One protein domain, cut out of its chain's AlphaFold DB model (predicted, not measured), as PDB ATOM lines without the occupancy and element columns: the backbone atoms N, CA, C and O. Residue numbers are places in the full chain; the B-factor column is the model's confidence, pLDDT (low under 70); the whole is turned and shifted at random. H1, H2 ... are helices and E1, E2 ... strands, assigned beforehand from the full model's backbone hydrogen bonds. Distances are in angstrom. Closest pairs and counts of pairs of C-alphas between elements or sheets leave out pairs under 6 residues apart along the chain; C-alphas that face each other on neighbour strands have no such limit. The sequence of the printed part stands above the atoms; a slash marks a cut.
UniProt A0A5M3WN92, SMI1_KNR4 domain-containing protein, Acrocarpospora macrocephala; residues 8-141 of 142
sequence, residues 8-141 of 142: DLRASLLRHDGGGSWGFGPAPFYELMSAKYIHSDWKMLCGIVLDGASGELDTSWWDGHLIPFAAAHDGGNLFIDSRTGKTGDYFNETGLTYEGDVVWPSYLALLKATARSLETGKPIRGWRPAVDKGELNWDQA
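This is residues 8 to 141 of the 142 residues of the protein "SMI1_KNR4 domain-containing protein" of Acrocarpospora macrocephala (UniProt A0A5M3WN92). A strongly twisted sheet of four strands, E1 to E4, has the long helix H2 crossing over it at the E1 side, while H3 leads away from the sheet to a separate two-stranded hairpin, E5 and E6, at one end of the elongated domain. Residues 51 to 56, just after H2, stick out at the other end, and the short helix H1 packs on the first residues of H3, 107 and 108. The printed part has 134 residues, with three named helices and six named strands in the order H1 H2 E1 E2 E3 E4 H3 E5 E6, and its class is mixed, helices and strands. The larger sheet has the order E1 - E2 - E3 - E4, all antiparallel. The whole is compact, with a radius of gyration of the C-alphas of 15.1 A, and spans 49 by 29 by 29 A.

Find C-alpha 66 at (218.558, 186.337, 196.015); from there E1 runs to residue 71, 13.9 A away. E2 is residues 77 to 81, E3 residues 87 to 91 and E4 residues 95 to 97. H2, residues 35 to 50, begins at C-alpha 35 at (225.366, 189.905, 184.278) and is 22.4 A long. H1 is residues 8 to 13, and H3, residues 107 to 120, is 20.1 A long. E5 is residues 127 to 132; E6, residues 135 to 140, is 16.4 A long and ends at (201.966, 172.448, 177.694).

Look first at E1 to E4, a meander, each strand the antiparallel neighbour of the one before. Across E1 and E2, N 67 and O 80 are within hydrogen-bond range at 2.9 A; across E2 and E3, N 90 and O 77 are within hydrogen-bond range at 2.8 A; and across E3 and E4, N 95 and O 91 are within hydrogen-bond range at 2.8 A. H2 is on this sheet at a height of 9.3 A; its closest C-alphas to E1 are Ile 38 and Pro 68, 5.6 A apart. H3 only grazes the sheet, with residues 107 to 110. H1 and H3 touch, closest at the C-alphas of Asp 8 and Leu 108, 5.9 A. Toward its other end, H3 comes closest to E5 at the C-alphas of Leu 118 and Pro 129, 6.0 A. In the hairpin of E5 and E6, N 128 and O 139 are 2.8 A apart. In H1, H2 and H3 every O i to N i+4 pair is within hydrogen-bond range.

The two C-alphas farthest apart, those of Gly 55 and Thr 120, are 49.6 A apart. The printed part has no cut. The links H1 to H2 and H2 to E1 are long. Look for pLDDT under 70 at residues 21 to 23 and 53 to 55; the mean of the printed part is 92.7.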
ATOM      1  N   ASP A   8     228.455 177.677 189.127       97.44
ATOM      2  CA  ASP A   8     227.740 177.284 187.912       97.44
ATOM      3  C   ASP A   8     227.136 178.481 187.158       97.44
ATOM      4  O   ASP A   8     227.339 178.583 185.946       97.44
ATOM      5  N   LEU A   9     226.492 179.426 187.852       97.75
ATOM      6  CA  LEU A   9     226.041 180.687 187.251       97.75
ATOM      7  C   LEU A   9     227.234 181.476 186.696       97.75
ATOM      8  O   LEU A   9     227.204 181.930 185.553       97.75
ATOM      9  N   ARG A  10     228.320 181.601 187.470       97.88
ATOM     10  CA  ARG A  10     229.538 182.291 187.021       97.88
ATOM     11  C   ARG A  10     230.125 181.632 185.773       97.88
ATOM     12  O   ARG A  10     230.496 182.335 184.837       97.88
ATOM     13  N   ALA A  11     230.235 180.304 185.746       97.94
ATOM     14  CA  ALA A  11     230.757 179.579 184.591       97.94
ATOM     15  C   ALA A  11     229.869 179.735 183.345       97.94
ATOM     16  O   ALA A  11     230.396 179.802 182.234       97.94
ATOM     17  N   SER A  12     228.547 179.806 183.532       96.56
ATOM     18  CA  SER A  12     227.578 180.077 182.467       96.56
ATOM     19  C   SER A  12     227.760 181.480 181.893       96.56
ATOM     20  O   SER A  12     228.032 181.604 180.703       96.56
ATOM     21  N   LEU A  13     227.773 182.512 182.746       96.94
ATOM     22  CA  LEU A  13     227.963 183.915 182.349       96.94
ATOM     23  C   LEU A  13     229.302 184.172 181.643       96.94
ATOM     24  O   LEU A  13     229.379 184.958 180.705       96.94
ATOM     25  N   LEU A  14     230.369 183.485 182.062       97.62
ATOM     26  CA  LEU A  14     231.679 183.568 181.403       97.62
ATOM     27  C   LEU A  14     231.708 182.906 180.019       97.62
ATOM     28  O   LEU A  14     232.630 183.162 179.247       97.62
ATOM     29  N   ARG A  15     230.743 182.033 179.716       95.81
ATOM     30  CA  ARG A  15     230.604 181.393 178.404       95.81
ATOM     31  C   ARG A  15     229.605 182.137 177.518       95.81
ATOM     32  O   ARG A  15     229.889 182.332 176.341       95.81
ATOM     33  N   HIS A  16     228.483 182.560 178.091       94.69
ATOM     34  CA  HIS A  16     227.437 183.350 177.452       94.69
ATOM     35  C   HIS A  16     226.903 184.377 178.453       94.69
ATOM     36  O   HIS A  16     226.374 184.002 179.497       94.69
ATOM     37  N   ASP A  17     227.017 185.668 178.135       95.50
ATOM     38  CA  ASP A  17     226.509 186.748 178.990       95.50
ATOM     39  C   ASP A  17     224.994 186.946 178.787       95.50
ATOM     40  O   ASP A  17     224.542 187.949 178.234       95.50
ATOM     41  N   GLY A  18     224.214 185.943 179.199       93.69
ATOM     42  CA  GLY A  18     222.768 185.848 178.974       93.69
ATOM     43  C   GLY A  18     222.387 185.143 177.665       93.69
ATOM     44  O   GLY A  18     223.240 184.609 176.954       93.69
ATOM     45  N   GLY A  19     221.086 185.132 177.357       88.19
ATOM     46  CA  GLY A  19     220.502 184.520 176.154       88.19
ATOM     47  C   GLY A  19     220.655 185.352 174.872       88.19
ATOM     48  O   GLY A  19     220.430 184.841 173.776       88.19
ATOM     49  N   GLY A  20     221.085 186.615 174.989       76.50
ATOM     50  CA  GLY A  20     221.183 187.553 173.868       76.50
ATOM     51  C   GLY A  20     219.814 187.997 173.338       76.50
ATOM     52  O   GLY A  20     218.785 187.660 173.896       76.50
ATOM     53  N   SER A  21     219.781 188.729 172.220       66.81
ATOM     54  CA  SER A  21     218.550 189.314 171.646       66.81
ATOM     55  C   SER A  21     217.520 188.311 171.099       66.81
ATOM     56  O   SER A  21     216.596 188.722 170.405       66.81
ATOM     57  N   TRP A  22     217.722 187.011 171.324       62.25
ATOM     58  CA  TRP A  22     216.936 185.917 170.748       62.25
ATOM     59  C   TRP A  22     216.074 185.182 171.784       62.25
ATOM     60  O   TRP A  22     215.506 184.147 171.452       62.25
ATOM     61  N   GLY A  23     215.981 185.668 173.028       69.25
ATOM     62  CA  GLY A  23     214.962 185.168 173.958       69.25
ATOM     63  C   GLY A  23     215.188 183.746 174.477       69.25
ATOM     64  O   GLY A  23     214.229 183.054 174.800       69.25
ATOM     65  N   PHE A  24     216.432 183.252 174.527       84.31
ATOM     66  CA  PHE A  24     216.680 181.872 174.956       84.31
ATOM     67  C   PHE A  24     216.724 181.721 176.481       84.31
ATOM     68  O   PHE A  24     217.515 182.376 177.172       84.31
ATOM     69  N   GLY A  25     215.979 180.741 176.991       90.50
ATOM     70  CA  GLY A  25     216.123 180.298 178.365       90.50
ATOM     71  C   GLY A  25     215.191 179.153 178.780       90.50
ATOM     72  O   GLY A  25     214.692 178.398 177.938       90.50
ATOM     73  N   PRO A  26     215.061 178.938 180.100       93.31
ATOM     74  CA  PRO A  26     214.305 177.828 180.667       93.31
ATOM     75  C   PRO A  26     212.803 177.916 180.378       93.31
ATOM     76  O   PRO A  26     212.231 178.998 180.271       93.31
ATOM     77  N   ALA A  27     212.147 176.756 180.329       93.19
ATOM     78  CA  ALA A  27     210.694 176.688 180.247       93.19
ATOM     79  C   ALA A  27     210.025 177.424 181.427       93.19
ATOM     80  O   ALA A  27     210.557 177.370 182.540       93.19
ATOM     81  N   PRO A  28     208.835 178.019 181.232       91.69
ATOM     82  CA  PRO A  28     208.097 178.070 179.965       91.69
ATOM     83  C   PRO A  28     208.374 179.290 179.084       91.69
ATOM     84  O   PRO A  28     208.147 179.231 177.884       91.69
ATOM     85  N   PHE A  29     208.840 180.394 179.649       90.50
ATOM     86  CA  PHE A  29     208.949 181.663 178.918       90.50
ATOM     87  C   PHE A  29     210.126 182.510 179.405       90.50
ATOM     88  O   PHE A  29     210.170 183.713 179.168       90.50
ATOM     89  N   TYR A  30     211.058 181.903 180.139       93.88
ATOM     90  CA  TYR A  30     212.135 182.651 180.761       93.88
ATOM     91  C   TYR A  30     213.276 182.902 179.778       93.88
ATOM     92  O   TYR A  30     213.731 181.978 179.106       93.88
ATOM     93  N   GLU A  31     213.818 184.116 179.783       94.69
ATOM     94  CA  GLU A  31     215.037 184.479 179.055       94.69
ATOM     95  C   GLU A  31     216.217 184.628 180.022       94.69
ATOM     96  O   GLU A  31     216.120 185.327 181.031       94.69
ATOM     97  N   LEU A  32     217.360 184.001 179.722       96.31
ATOM     98  CA  LEU A  32     218.559 184.115 180.561       96.31
ATOM     99  C   LEU A  32     219.127 185.542 180.548       96.31
ATOM    100  O   LEU A  32     219.485 186.084 179.502       96.31
ATOM    101  N   MET A  33     219.304 186.123 181.732       96.94
ATOM    102  CA  MET A  33     219.798 187.488 181.897       96.94
ATOM    103  C   MET A  33     221.321 187.583 181.716       96.94
ATOM    104  O   MET A  33     222.077 186.721 182.167       96.94
ATOM    105  N   SER A  34     221.785 188.692 181.131       96.19
ATOM    106  CA  SER A  34     223.199 189.095 181.205       96.19
ATOM    107  C   SER A  34     223.581 189.503 182.629       96.19
ATOM    108  O   SER A  34     222.736 189.957 183.401       96.19
ATOM    109  N   ALA A  35     224.865 189.460 182.977       97.19
ATOM    110  CA  ALA A  35     225.366 189.905 184.278       97.19
ATOM    111  C   ALA A  35     224.984 191.365 184.584       97.19
ATOM    112  O   ALA A  35     224.687 191.712 185.731       97.19
ATOM    113  N   LYS A  36     224.950 192.222 183.552       96.75
ATOM    114  CA  LYS A  36     224.469 193.604 183.677       96.75
ATOM    115  C   LYS A  36     222.986 193.641 184.040       96.75
ATOM    116  O   LYS A  36     222.622 194.412 184.928       96.75
ATOM    117  N   TYR A  37     222.159 192.834 183.371       96.19
ATOM    118  CA  TYR A  37     220.723 192.806 183.629       96.19
ATOM    119  C   TYR A  37     220.418 192.230 185.019       96.19
ATOM    120  O   TYR A  37     219.706 192.877 185.781       96.19
ATOM    121  N   ILE A  38     221.079 191.138 185.419       97.94
ATOM    122  CA  ILE A  38     221.011 190.581 186.783       97.94
ATOM    123  C   ILE A  38     221.235 191.674 187.832       97.94
ATOM    124  O   ILE A  38     220.456 191.834 188.769       97.94
ATOM    125  N   HIS A  39     222.294 192.471 187.664       97.88
ATOM    126  CA  HIS A  39     222.605 193.538 188.607       97.88
ATOM    127  C   HIS A  39     221.542 194.646 188.629       97.88
ATOM    128  O   HIS A  39     221.205 195.144 189.705       97.88
ATOM    129  N   SER A  40     221.049 195.081 187.464       97.19
ATOM    130  CA  SER A  40     220.021 196.125 187.410       97.19
ATOM    131  C   SER A  40     218.683 195.656 187.970       97.19
ATOM    132  O   SER A  40     218.057 196.428 188.688       97.19
ATOM    133  N   ASP A  41     218.289 194.413 187.691       96.88
ATOM    134  CA  ASP A  41     217.034 193.826 188.165       96.88
ATOM    135  C   ASP A  41     217.067 193.656 189.685       96.88
ATOM    136  O   ASP A  41     216.236 194.209 190.397       96.88
ATOM    137  N   TRP A  42     218.147 193.067 190.211       97.81
ATOM    138  CA  TRP A  42     218.382 192.984 191.654       97.81
ATOM    139  C   TRP A  42     218.334 194.355 192.337       97.81
ATOM    140  O   TRP A  42     217.736 194.513 193.400       97.81
ATOM    141  N   LYS A  43     218.980 195.368 191.741       97.38
ATOM    142  CA  LYS A  43     219.010 196.721 192.312       97.38
ATOM    143  C   LYS A  43     217.614 197.341 192.330       97.38
ATOM    144  O   LYS A  43     217.292 198.027 193.295       97.38
ATOM    145  N   MET A  44     216.828 197.124 191.279       95.81
ATOM    146  CA  MET A  44     215.451 197.597 191.185       95.81
ATOM    147  C   MET A  44     214.578 196.944 192.261       95.81
ATOM    148  O   MET A  44     213.964 197.666 193.037       95.81
ATOM    149  N   LEU A  45     214.607 195.613 192.377       95.50
ATOM    150  CA  LEU A  45     213.816 194.861 193.358       95.50
ATOM    151  C   LEU A  45     214.166 195.247 194.799       95.50
ATOM    152  O   LEU A  45     213.283 195.545 195.599       95.50
ATOM    153  N   CYS A  46     215.459 195.346 195.122       94.69
ATOM    154  CA  CYS A  46     215.901 195.858 196.422       94.69
ATOM    155  C   CYS A  46     215.448 197.306 196.660       94.69
ATOM    156  O   CYS A  46     215.100 197.651 197.783       94.69
ATOM    157  N   GLY A  47     215.461 198.153 195.626       93.88
ATOM    158  CA  GLY A  47     214.968 199.528 195.706       93.88
ATOM    159  C   GLY A  47     213.482 199.588 196.050       93.88
ATOM    160  O   GLY A  47     213.112 200.307 196.966       93.88
ATOM    161  N   ILE A  48     212.656 198.763 195.400       92.06
ATOM    162  CA  ILE A  48     211.212 198.692 195.662       92.06
ATOM    163  C   ILE A  48     210.930 198.289 197.115       92.06
ATOM    164  O   ILE A  48     210.116 198.931 197.773       92.06
ATOM    165  N   VAL A  49     211.632 197.277 197.638       91.38
ATOM    166  CA  VAL A  49     211.485 196.866 199.047       91.38
ATOM    167  C   VAL A  49     211.895 197.990 200.004       91.38
ATOM    168  O   VAL A  49     211.228 198.214 201.010       91.38
ATOM    169  N   LEU A  50     212.979 198.710 199.700       89.62
ATOM    170  CA  LEU A  50     213.472 199.809 200.538       89.62
ATOM    171  C   LEU A  50     212.574 201.053 200.499       89.62
ATOM    172  O   LEU A  50     212.463 201.745 201.508       89.62
ATOM    173  N   ASP A  51     211.932 201.320 199.363       88.12
ATOM    174  CA  ASP A  51     211.019 202.451 199.164       88.12
ATOM    175  C   ASP A  51     209.588 202.155 199.674       88.12
ATOM    176  O   ASP A  51     208.698 203.006 199.587       88.12
ATOM    177  N   GLY A  52     209.348 200.955 200.217       80.75
ATOM    178  CA  GLY A  52     208.055 200.504 200.725       80.75
ATOM    179  C   GLY A  52     207.477 201.398 201.833       80.75
ATOM    180  O   GLY A  52     208.143 201.751 202.805       80.75
ATOM    181  N   ALA A  53     206.186 201.730 201.715       63.28
ATOM    182  CA  ALA A  53     205.500 202.704 202.575       63.28
ATOM    183  C   ALA A  53     205.388 202.305 204.062       63.28
ATOM    184  O   ALA A  53     205.126 203.166 204.903       63.28
ATOM    185  N   SER A  54     205.559 201.023 204.398       67.62
ATOM    186  CA  SER A  54     205.487 200.514 205.774       67.62
ATOM    187  C   SER A  54     206.777 200.726 206.573       67.62
ATOM    188  O   SER A  54     206.745 200.618 207.796       67.62
ATOM    189  N   GLY A  55     207.911 201.004 205.913       67.06
ATOM    190  CA  GLY A  55     209.235 201.033 206.549       67.06
ATOM    191  C   GLY A  55     209.741 199.662 207.028       67.06
ATOM    192  O   GLY A  55     210.848 199.575 207.559       67.06
ATOM    193  N   GLU A  56     208.956 198.599 206.833       74.75
ATOM    194  CA  GLU A  56     209.340 197.214 207.097       74.75
ATOM    195  C   GLU A  56     209.810 196.554 205.799       74.75
ATOM    196  O   GLU A  56     209.176 196.692 204.752       74.75
ATOM    197  N   LEU A  57     210.922 195.821 205.873       79.31
ATOM    198  CA  LEU A  57     211.430 195.049 204.743       79.31
ATOM    199  C   LEU A  57     210.519 193.842 204.508       79.31
ATOM    200  O   LEU A  57     210.546 192.889 205.289       79.31
ATOM    201  N   ASP A  58     209.752 193.857 203.420       85.38
ATOM    202  CA  ASP A  58     208.981 192.692 202.991       85.38
ATOM    203  C   ASP A  58     209.888 191.668 202.291       85.38
ATOM    204  O   ASP A  58     209.977 191.585 201.065       85.38
ATOM    205  N   THR A  59     210.564 190.857 203.103       86.62
ATOM    206  CA  THR A  59     211.423 189.769 202.623       86.62
ATOM    207  C   THR A  59     210.637 188.576 202.080       86.62
ATOM    208  O   THR A  59     211.245 187.624 201.599       86.62
ATOM    209  N   SER A  60     209.302 188.581 202.188       90.94
ATOM    210  CA  SER A  60     208.446 187.590 201.527       90.94
ATOM    211  C   SER A  60     208.171 187.964 200.068       90.94
ATOM    212  O   SER A  60     208.013 187.079 199.227       90.94
ATOM    213  N   TRP A  61     208.206 189.263 199.756       94.00
ATOM    214  CA  TRP A  61     208.099 189.780 198.398       94.00
ATOM    215  C   TRP A  61     209.435 189.739 197.649       94.00
ATOM    216  O   TRP A  61     209.495 189.198 196.550       94.00
ATOM    217  N   TRP A  62     210.523 190.241 198.241       96.12
ATOM    218  CA  TRP A  62     211.877 190.082 197.695       96.12
ATOM    219  C   TRP A  62     212.934 190.154 198.795       96.12
ATOM    220  O   TRP A  62     212.863 190.993 199.691       96.12
ATOM    221  N   ASP A  63     213.969 189.321 198.694       94.81
ATOM    222  CA  ASP A  63     215.096 189.338 199.622       94.81
ATOM    223  C   ASP A  63     216.412 189.608 198.880       94.81
ATOM    224  O   ASP A  63     216.753 188.968 197.885       94.81
ATOM    225  N   GLY A  64     217.191 190.563 199.391       95.00
ATOM    226  CA  GLY A  64     218.444 191.004 198.787       95.00
ATOM    227  C   GLY A  64     219.540 189.936 198.703       95.00
ATOM    228  O   GLY A  64     220.526 190.176 198.002       95.00
ATOM    229  N   HIS A  65     219.397 188.778 199.365       95.62
ATOM    230  CA  HIS A  65     220.314 187.640 199.195       95.62
ATOM    231  C   HIS A  65     220.014 186.768 197.956       95.62
ATOM    232  O   HIS A  65     220.754 185.814 197.682       95.62
ATOM    233  N   LEU A  66     218.937 187.054 197.226       98.00
ATOM    234  CA  LEU A  66     218.558 186.337 196.015       98.00
ATOM    235  C   LEU A  66     219.238 186.945 194.790       98.00
ATOM    236  O   LEU A  66     219.456 188.153 194.705       98.00
ATOM    237  N   ILE A  67     219.590 186.097 193.830       98.56
ATOM    238  CA  ILE A  67     220.242 186.499 192.582       98.56
ATOM    239  C   ILE A  67     219.278 186.194 191.432       98.56
ATOM    240  O   ILE A  67     219.140 185.015 191.098       98.56
ATOM    241  N   PRO A  68     218.622 187.195 190.814       98.19
ATOM    242  CA  PRO A  68     217.816 186.953 189.621       98.19
ATOM    243  C   PRO A  68     218.731 186.472 188.489       98.19
ATOM    244  O   PRO A  68     219.891 186.881 188.411       98.19
ATOM    245  N   PHE A  69     218.252 185.574 187.632       97.69
ATOM    246  CA  PHE A  69     219.060 185.044 186.527       97.69
ATOM    247  C   PHE A  69     218.295 184.814 185.224       97.69
ATOM    248  O   PHE A  69     218.935 184.621 184.187       97.69
ATOM    249  N   ALA A  70     216.961 184.817 185.247       97.06
ATOM    250  CA  ALA A  70     216.154 184.725 184.037       97.06
ATOM    251  C   ALA A  70     214.874 185.556 184.165       97.06
ATOM    252  O   ALA A  70     214.245 185.522 185.216       97.06
ATOM    253  N   ALA A  71     214.505 186.309 183.132       95.56
ATOM    254  CA  ALA A  71     213.354 187.214 183.137       95.56
ATOM    255  C   ALA A  71     212.116 186.528 182.558       95.56
ATOM    256  O   ALA A  71     212.233 185.824 181.560       95.56
ATOM    257  N   ALA A  72     210.943 186.768 183.143       93.12
ATOM    258  CA  ALA A  72     209.652 186.358 182.581       93.12
ATOM    259  C   ALA A  72     209.045 187.404 181.619       93.12
ATOM    260  O   ALA A  72     208.029 187.146 180.983       93.12
ATOM    261  N   HIS A  73     209.670 188.584 181.500       87.94
ATOM    262  CA  HIS A  73     209.217 189.745 180.707       87.94
ATOM    263  C   HIS A  73     207.904 190.412 181.150       87.94
ATOM    264  O   HIS A  73     207.470 191.377 180.523       87.94
ATOM    265  N   ASP A  74     207.322 189.981 182.263       89.62
ATOM    266  CA  ASP A  74     206.153 190.586 182.914       89.62
ATOM    267  C   ASP A  74     206.494 191.243 184.267       89.62
ATOM    268  O   ASP A  74     205.610 191.692 184.990       89.62
ATOM    269  N   GLY A  75     207.787 191.330 184.591       88.19
ATOM    270  CA  GLY A  75     208.289 191.782 185.890       88.19
ATOM    271  C   GLY A  75     208.671 190.635 186.829       88.19
ATOM    272  O   GLY A  75     209.341 190.887 187.828       88.19
ATOM    273  N   GLY A  76     208.322 189.390 186.495       95.50
ATOM    274  CA  GLY A  76     208.789 188.203 187.196       95.50
ATOM    275  C   GLY A  76     210.191 187.752 186.779       95.50
ATOM    276  O   GLY A  76     210.724 188.125 185.723       95.50
ATOM    277  N   ASN A  77     210.802 186.909 187.609       97.38
ATOM    278  CA  ASN A  77     212.091 186.292 187.321       97.38
ATOM    279  C   ASN A  77     212.256 184.918 187.982       97.38
ATOM    280  O   ASN A  77     211.563 184.568 188.931       97.38
ATOM    281  N   LEU A  78     213.226 184.150 187.483       98.06
ATOM    282  CA  LEU A  78     213.845 183.076 188.250       98.06
ATOM    283  C   LEU A  78     215.009 183.635 189.063       98.06
ATOM    284  O   LEU A  78     215.811 184.426 188.552       98.06
ATOM    285  N   PHE A  79     215.169 183.133 190.284       98.44
ATOM    286  CA  PHE A  79     216.258 183.502 191.179       98.44
ATOM    287  C   PHE A  79     217.059 182.294 191.664       98.44
ATOM    288  O   PHE A  79     216.575 181.163 191.677       98.44
ATOM    289  N   ILE A  80     218.291 182.541 192.111       98.44
ATOM    290  CA  ILE A  80     219.077 181.620 192.936       98.44
ATOM    291  C   ILE A  80     219.162 182.181 194.353       98.44
ATOM    292  O   ILE A  80     219.577 183.323 194.549       98.44
ATOM    293  N   ASP A  81     218.845 181.357 195.345       97.25
ATOM    294  CA  ASP A  81     219.167 181.653 196.736       97.25
ATOM    295  C   ASP A  81     220.668 181.437 196.960       97.25
ATOM    296  O   ASP A  81     221.166 180.309 196.933       97.25
ATOM    297  N   SER A  82     221.409 182.522 197.196       96.12
ATOM    298  CA  SER A  82     222.864 182.473 197.384       96.12
ATOM    299  C   SER A  82     223.314 181.658 198.604       96.12
ATOM    300  O   SER A  82     224.477 181.253 198.668       96.12
ATOM    301  N   ARG A  83     222.417 181.379 199.559       94.56
ATOM    302  CA  ARG A  83     222.715 180.607 200.775       94.56
ATOM    303  C   ARG A  83     222.619 179.104 200.543       94.56
ATOM    304  O   ARG A  83     223.347 178.345 201.177       94.56
ATOM    305  N   THR A  84     221.721 178.672 199.658       95.75
ATOM    306  CA  THR A  84     221.430 177.247 199.422       95.75
ATOM    307  C   THR A  84     221.835 176.762 198.033       95.75
ATOM    308  O   THR A  84     221.982 175.559 197.827       95.75
ATOM    309  N   GLY A  85     222.009 177.675 197.078       96.12
ATOM    310  CA  GLY A  85     222.230 177.384 195.663       96.12
ATOM    311  C   GLY A  85     220.972 176.936 194.916       96.12
ATOM    312  O   GLY A  85     221.039 176.761 193.701       96.12
ATOM    313  N   LYS A  86     219.836 176.760 195.606       98.06
ATOM    314  CA  LYS A  86     218.566 176.369 194.988       98.06
ATOM    315  C   LYS A  86     217.987 177.512 194.168       98.06
ATOM    316  O   LYS A  86     218.263 178.680 194.432       98.06
ATOM    317  N   THR A  87     217.153 177.153 193.201       98.31
ATOM    318  CA  THR A  87     216.383 178.129 192.421       98.31
ATOM    319  C   THR A  87     214.955 178.261 192.935       98.31
ATOM    320  O   THR A  87     214.462 177.360 193.614       98.31
ATOM    321  N   GLY A  88     214.306 179.357 192.574       97.88
ATOM    322  CA  GLY A  88     212.870 179.581 192.697       97.88
ATOM    323  C   GLY A  88     212.431 180.645 191.698       97.88
ATOM    324  O   GLY A  88     213.229 181.065 190.853       97.88
ATOM    325  N   ASP A  89     211.181 181.068 191.793       97.19
ATOM    326  CA  ASP A  89     210.602 182.124 190.972       97.19
ATOM    327  C   ASP A  89     209.963 183.215 191.826       97.19
ATOM    328  O   ASP A  89     209.556 183.033 192.977       97.19
ATOM    329  N   TYR A  90     209.929 184.390 191.232       97.50
ATOM    330  CA  TYR A  90     209.388 185.600 191.800       97.50
ATOM    331  C   TYR A  90     208.419 186.208 190.794       97.50
ATOM    332  O   TYR A  90     208.760 186.359 189.620       97.50
ATOM    333  N   PHE A  91     207.254 186.619 191.289       95.50
ATOM    334  CA  PHE A  91     206.326 187.491 190.579       95.50
ATOM    335  C   PHE A  91     205.866 188.602 191.515       95.50
ATOM    336  O   PHE A  91     205.704 188.392 192.716       95.50
ATOM    337  N   ASN A  92     205.617 189.783 190.960       91.88
ATOM    338  CA  ASN A  92     205.219 190.957 191.730       91.88
ATOM    339  C   ASN A  92     203.921 190.732 192.536       91.88
ATOM    340  O   ASN A  92     203.777 191.256 193.639       91.88
ATOM    341  N   GLU A  93     202.999 189.930 192.004       91.25
ATOM    342  CA  GLU A  93     201.675 189.663 192.569       91.25
ATOM    343  C   GLU A  93     201.702 188.620 193.690       91.25
ATOM    344  O   GLU A  93     200.843 188.648 194.572       91.25
ATOM    345  N   THR A  94     202.654 187.684 193.649       92.75
ATOM    346  CA  THR A  94     202.709 186.534 194.570       92.75
ATOM    347  C   THR A  94     203.945 186.516 195.460       92.75
ATOM    348  O   THR A  94     203.993 185.731 196.404       92.75
ATOM    349  N   GLY A  95     204.937 187.360 195.183       95.44
ATOM    350  CA  GLY A  95     206.225 187.352 195.863       95.44
ATOM    351  C   GLY A  95     207.051 186.113 195.522       95.44
ATOM    352  O   GLY A  95     207.016 185.604 194.398       95.44
ATOM    353  N   LEU A  96     207.821 185.650 196.505       97.38
ATOM    354  CA  LEU A  96     208.793 184.570 196.356       97.38
ATOM    355  C   LEU A  96     208.156 183.186 196.490       97.38
ATOM    356  O   LEU A  96     207.534 182.872 197.506       97.38
ATOM    357  N   THR A  97     208.429 182.312 195.524       96.75
ATOM    358  CA  THR A  97     208.032 180.903 195.567       96.75
ATOM    359  C   THR A  97     209.259 179.994 195.691       96.75
ATOM    360  O   THR A  97     210.211 180.042 194.910       96.75
ATOM    361  N   TYR A  98     209.232 179.144 196.723       94.94
ATOM    362  CA  TYR A  98     210.330 178.248 197.117       94.94
ATOM    363  C   TYR A  98     209.984 176.755 196.993       94.94
ATOM    364  O   TYR A  98     210.765 175.897 197.418       94.94
ATOM    365  N   GLU A  99     208.830 176.422 196.415       93.38
ATOM    366  CA  GLU A  99     208.332 175.050 196.310       93.38
ATOM    367  C   GLU A  99     207.765 174.744 194.916       93.38
ATOM    368  O   GLU A  99     207.513 175.636 194.113       93.38
ATOM    369  N   GLY A 100     207.568 173.457 194.618       90.62
ATOM    370  CA  GLY A 100     206.953 173.005 193.368       90.62
ATOM    371  C   GLY A 100     207.902 172.913 192.167       90.62
ATOM    372  O   GLY A 100     209.125 172.799 192.296       90.62
ATOM    373  N   ASP A 101     207.307 172.924 190.975       88.88
ATOM    374  CA  ASP A 101     207.970 172.652 189.692       88.88
ATOM    375  C   ASP A 101     208.878 173.785 189.184       88.88
ATOM    376  O   ASP A 101     209.586 173.643 188.188       88.88
ATOM    377  N   VAL A 102     208.943 174.895 189.895       85.38
ATOM    378  CA  VAL A 102     209.865 176.006 189.623       85.38
ATOM    379  C   VAL A 102     211.208 175.828 190.336       85.38
ATOM    380  O   VAL A 102     212.235 176.313 189.871       85.38
ATOM    381  N   VAL A 103     211.249 175.015 191.399       95.81
ATOM    382  CA  VAL A 103     212.428 174.880 192.264       95.81
ATOM    383  C   VAL A 103     213.347 173.758 191.817       95.81
ATOM    384  O   VAL A 103     212.972 172.584 191.769       95.81
ATOM    385  N   TRP A 104     214.593 174.106 191.517       97.94
ATOM    386  CA  TRP A 104     215.667 173.164 191.197       97.94
ATOM    387  C   TRP A 104     216.751 173.157 192.275       97.94
ATOM    388  O   TRP A 104     217.031 174.205 192.863       97.94
ATOM    389  N   PRO A 105     217.434 172.015 192.495       97.81
ATOM    390  CA  PRO A 105     218.534 171.924 193.457       97.81
ATOM    391  C   PRO A 105     219.711 172.861 193.161       97.81
ATOM    392  O   PRO A 105     220.453 173.194 194.077       97.81
ATOM    393  N   SER A 106     219.900 173.246 191.895       98.12
ATOM    394  CA  SER A 106     220.887 174.237 191.466       98.12
ATOM    395  C   SER A 106     220.569 174.801 190.083       98.12
ATOM    396  O   SER A 106     219.797 174.204 189.323       98.12
ATOM    397  N   TYR A 107     221.221 175.909 189.726       97.81
ATOM    398  CA  TYR A 107     221.183 176.478 188.378       97.81
ATOM    399  C   TYR A 107     221.677 175.472 187.323       97.81
ATOM    400  O   TYR A 107     221.038 175.281 186.287       97.81
ATOM    401  N   LEU A 108     222.752 174.728 187.609       97.88
ATOM    402  CA  LEU A 108     223.224 173.656 186.725       97.88
ATOM    403  C   LEU A 108     222.189 172.535 186.539       97.88
ATOM    404  O   LEU A 108     222.081 171.986 185.442       97.88
ATOM    405  N   ALA A 109     221.465 172.153 187.594       98.25
ATOM    406  CA  ALA A 109     220.450 171.103 187.502       98.25
ATOM    407  C   ALA A 109     219.308 171.519 186.565       98.25
ATOM    408  O   ALA A 109     218.906 170.726 185.712       98.25
ATOM    409  N   LEU A 110     218.864 172.773 186.680       97.69
ATOM    410  CA  LEU A 110     217.900 173.387 185.776       97.69
ATOM    411  C   LEU A 110     218.416 173.369 184.329       97.69
ATOM    412  O   LEU A 110     217.762 172.792 183.462       97.69
ATOM    413  N   LEU A 111     219.622 173.890 184.066       96.94
ATOM    414  CA  LEU A 111     220.171 173.935 182.703       96.94
ATOM    415  C   LEU A 111     220.324 172.544 182.078       96.94
ATOM    416  O   LEU A 111     220.023 172.361 180.900       96.94
ATOM    417  N   LYS A 112     220.763 171.544 182.854       97.88
ATOM    418  CA  LYS A 112     220.868 170.154 182.379       97.88
ATOM    419  C   LYS A 112     219.511 169.583 181.988       97.88
ATOM    420  O   LYS A 112     219.415 168.864 180.996       97.88
ATOM    421  N   ALA A 113     218.478 169.867 182.773       97.44
ATOM    422  CA  ALA A 113     217.135 169.403 182.475       97.44
ATOM    423  C   ALA A 113     216.577 170.098 181.223       97.44
ATOM    424  O   ALA A 113     216.035 169.413 180.354       97.44
ATOM    425  N   THR A 114     216.777 171.414 181.087       96.06
ATOM    426  CA  THR A 114     216.408 172.177 179.886       96.06
ATOM    427  C   THR A 114     217.108 171.625 178.647       96.06
ATOM    428  O   THR A 114     216.437 171.272 177.683       96.06
ATOM    429  N   ALA A 115     218.433 171.452 178.687       96.31
ATOM    430  CA  ALA A 115     219.203 170.895 177.574       96.31
ATOM    431  C   ALA A 115     218.706 169.499 177.175       96.31
ATOM    432  O   ALA A 115     218.427 169.250 176.006       96.31
ATOM    433  N   ARG A 116     218.487 168.609 178.152       97.75
ATOM    434  CA  ARG A 116     217.946 167.268 177.895       97.75
ATOM    435  C   ARG A 116     216.573 167.317 177.226       97.75
ATOM    436  O   ARG A 116     216.284 166.488 176.362       97.75
ATOM    437  N   SER A 117     215.710 168.237 177.652       96.69
ATOM    438  CA  SER A 117     214.390 168.423 177.054       96.69
ATOM    439  C   SER A 117     214.509 168.854 175.592       96.69
ATOM    440  O   SER A 117     213.914 168.209 174.733       96.69
ATOM    441  N   LEU A 118     215.366 169.838 175.301       95.06
ATOM    442  CA  LEU A 118     215.643 170.317 173.943       95.06
ATOM    443  C   LEU A 118     216.226 169.221 173.037       95.06
ATOM    444  O   LEU A 118     215.766 169.043 171.914       95.06
ATOM    445  N   GLU A 119     217.188 168.441 173.530       96.75
ATOM    446  CA  GLU A 119     217.838 167.364 172.767       96.75
ATOM    447  C   GLU A 119     216.897 166.197 172.450       96.75
ATOM    448  O   GLU A 119     217.038 165.531 171.425       96.75
ATOM    449  N   THR A 120     215.959 165.899 173.352       96.50
ATOM    450  CA  THR A 120     215.115 164.695 173.252       96.50
ATOM    451  C   THR A 120     213.682 164.990 172.822       96.50
ATOM    452  O   THR A 120     212.916 164.055 172.586       96.50
ATOM    453  N   GLY A 121     213.287 166.265 172.797       94.38
ATOM    454  CA  GLY A 121     211.904 166.704 172.640       94.38
ATOM    455  C   GLY A 121     210.973 166.245 173.768       94.38
ATOM    456  O   GLY A 121     209.755 166.364 173.628       94.38
ATOM    457  N   LYS A 122     211.489 165.660 174.861       95.38
ATOM    458  CA  LYS A 122     210.673 165.167 175.984       95.38
ATOM    459  C   LYS A 122     210.316 166.307 176.939       95.38
ATOM    460  O   LYS A 122     211.157 167.180 177.142       95.38
ATOM    461  N   PRO A 123     209.134 166.276 177.579       95.25
ATOM    462  CA  PRO A 123     208.746 167.337 178.495       95.25
ATOM    463  C   PRO A 123     209.661 167.465 179.720       95.25
ATOM    464  O   PRO A 123     210.163 166.467 180.245       95.25
ATOM    465  N   ILE A 124     209.810 168.693 180.207       94.38
ATOM    466  CA  ILE A 124     210.383 169.063 181.499       94.38
ATOM    467  C   ILE A 124     209.283 169.726 182.328       94.38
ATOM    468  O   ILE A 124     208.789 170.786 181.966       94.38
ATOM    469  N   ARG A 125     208.872 169.073 183.425       92.06
ATOM    470  CA  ARG A 125     207.865 169.596 184.372       92.06
ATOM    471  C   ARG A 125     206.613 170.169 183.683       92.06
ATOM    472  O   ARG A 125     206.239 171.315 183.888       92.06
ATOM    473  N   GLY A 126     206.010 169.370 182.800       92.25
ATOM    474  CA  GLY A 126     204.785 169.746 182.083       92.25
ATOM    475  C   GLY A 126     204.985 170.599 180.826       92.25
ATOM    476  O   GLY A 126     204.002 170.891 180.158       92.25
ATOM    477  N   TRP A 127     206.221 170.941 180.450       95.25
ATOM    478  CA  TRP A 127     206.505 171.765 179.270       95.25
ATOM    479  C   TRP A 127     207.327 171.014 178.234       95.25
ATOM    480  O   TRP A 127     208.356 170.424 178.563       95.25
ATOM    481  N   ARG A 128     206.897 171.031 176.973       95.56
ATOM    482  CA  ARG A 128     207.608 170.431 175.841       95.56
ATOM    483  C   ARG A 128     208.180 171.532 174.949       95.56
ATOM    484  O   ARG A 128     207.457 172.478 174.655       95.56
ATOM    485  N   PRO A 129     209.428 171.406 174.472       95.19
ATOM    486  CA  PRO A 129     209.971 172.381 173.547       95.19
ATOM    487  C   PRO A 129     209.256 172.287 172.200       95.19
ATOM    488  O   PRO A 129     209.027 171.194 171.672       95.19
ATOM    489  N   ALA A 130     208.951 173.446 171.643       92.94
ATOM    490  CA  ALA A 130     208.374 173.641 170.328       92.94
ATOM    491  C   ALA A 130     209.174 174.713 169.584       92.94
ATOM    492  O   ALA A 130     209.876 175.520 170.191       92.94
ATOM    493  N   VAL A 131     209.088 174.713 168.258       90.81
ATOM    494  CA  VAL A 131     209.668 175.777 167.436       90.81
ATOM    495  C   VAL A 131     208.532 176.449 166.691       90.81
ATOM    496  O   VAL A 131     207.882 175.805 165.867       90.81
ATOM    497  N   ASP A 132     208.314 177.732 166.961       88.62
ATOM    498  CA  ASP A 132     207.389 178.569 166.198       88.62
ATOM    499  C   ASP A 132     208.185 179.654 165.475       88.62
ATOM    500  O   ASP A 132     208.973 180.372 166.078       88.62
ATOM    501  N   LYS A 133     208.038 179.734 164.148       89.12
ATOM    502  CA  LYS A 133     208.726 180.717 163.281       89.12
ATOM    503  C   LYS A 133     210.250 180.830 163.473       89.12
ATOM    504  O   LYS A 133     210.838 181.853 163.137       89.12
ATOM    505  N   GLY A 134     210.900 179.757 163.918       85.62
ATOM    506  CA  GLY A 134     212.349 179.724 164.148       85.62
ATOM    507  C   GLY A 134     212.778 180.152 165.553       85.62
ATOM    508  O   GLY A 134     213.976 180.177 165.824       85.62
ATOM    509  N   GLU A 135     211.828 180.433 166.443       85.31
ATOM    510  CA  GLU A 135     212.058 180.743 167.852       85.31
ATOM    511  C   GLU A 135     211.697 179.541 168.730       85.31
ATOM    512  O   GLU A 135     210.811 178.746 168.401       85.31
ATOM    513  N   LEU A 136     212.412 179.390 169.847       88.81
ATOM    514  CA  LEU A 136     212.080 178.390 170.856       88.81
ATOM    515  C   LEU A 136     210.822 178.839 171.602       88.81
ATOM    516  O   LEU A 136     210.804 179.909 172.199       88.81
ATOM    517  N   ASN A 137     209.818 177.973 171.624       90.69
ATOM    518  CA  ASN A 137     208.636 178.104 172.460       90.69
ATOM    519  C   ASN A 137     208.483 176.857 173.351       90.69
ATOM    520  O   ASN A 137     209.145 175.835 173.135       90.69
ATOM    521  N   TRP A 138     207.607 176.925 174.348       93.25
ATOM    522  CA  TRP A 138     207.295 175.811 175.234       93.25
ATOM    523  C   TRP A 138     205.786 175.581 175.290       93.25
ATOM    524  O   TRP A 138     205.034 176.402 175.807       93.25
ATOM    525  N   ASP A 139     205.350 174.421 174.807       94.38
ATOM    526  CA  ASP A 139     203.949 174.013 174.845       94.38
ATOM    527  C   ASP A 139     203.652 173.212 176.113       94.38
ATOM    528  O   ASP A 139     204.490 172.441 176.597       94.38
ATOM    529  N   GLN A 140     202.428 173.328 176.625       92.31
ATOM    530  CA  GLN A 140     201.966 172.448 177.694       92.31
ATOM    531  C   GLN A 140     201.888 171.000 177.194       92.31
ATOM    532  O   GLN A 140     201.254 170.689 176.185       92.31
ATOM    533  N   ALA A 141     202.539 170.097 177.920       84.19
ATOM    534  CA  ALA A 141     202.489 168.666 177.685       84.19
ATOM    535  C   ALA A 141     201.327 168.064 178.488       84.19
ATOM    536  O   ALA A 141     201.466 167.837 179.691       84.19
TER     537      ALA A 141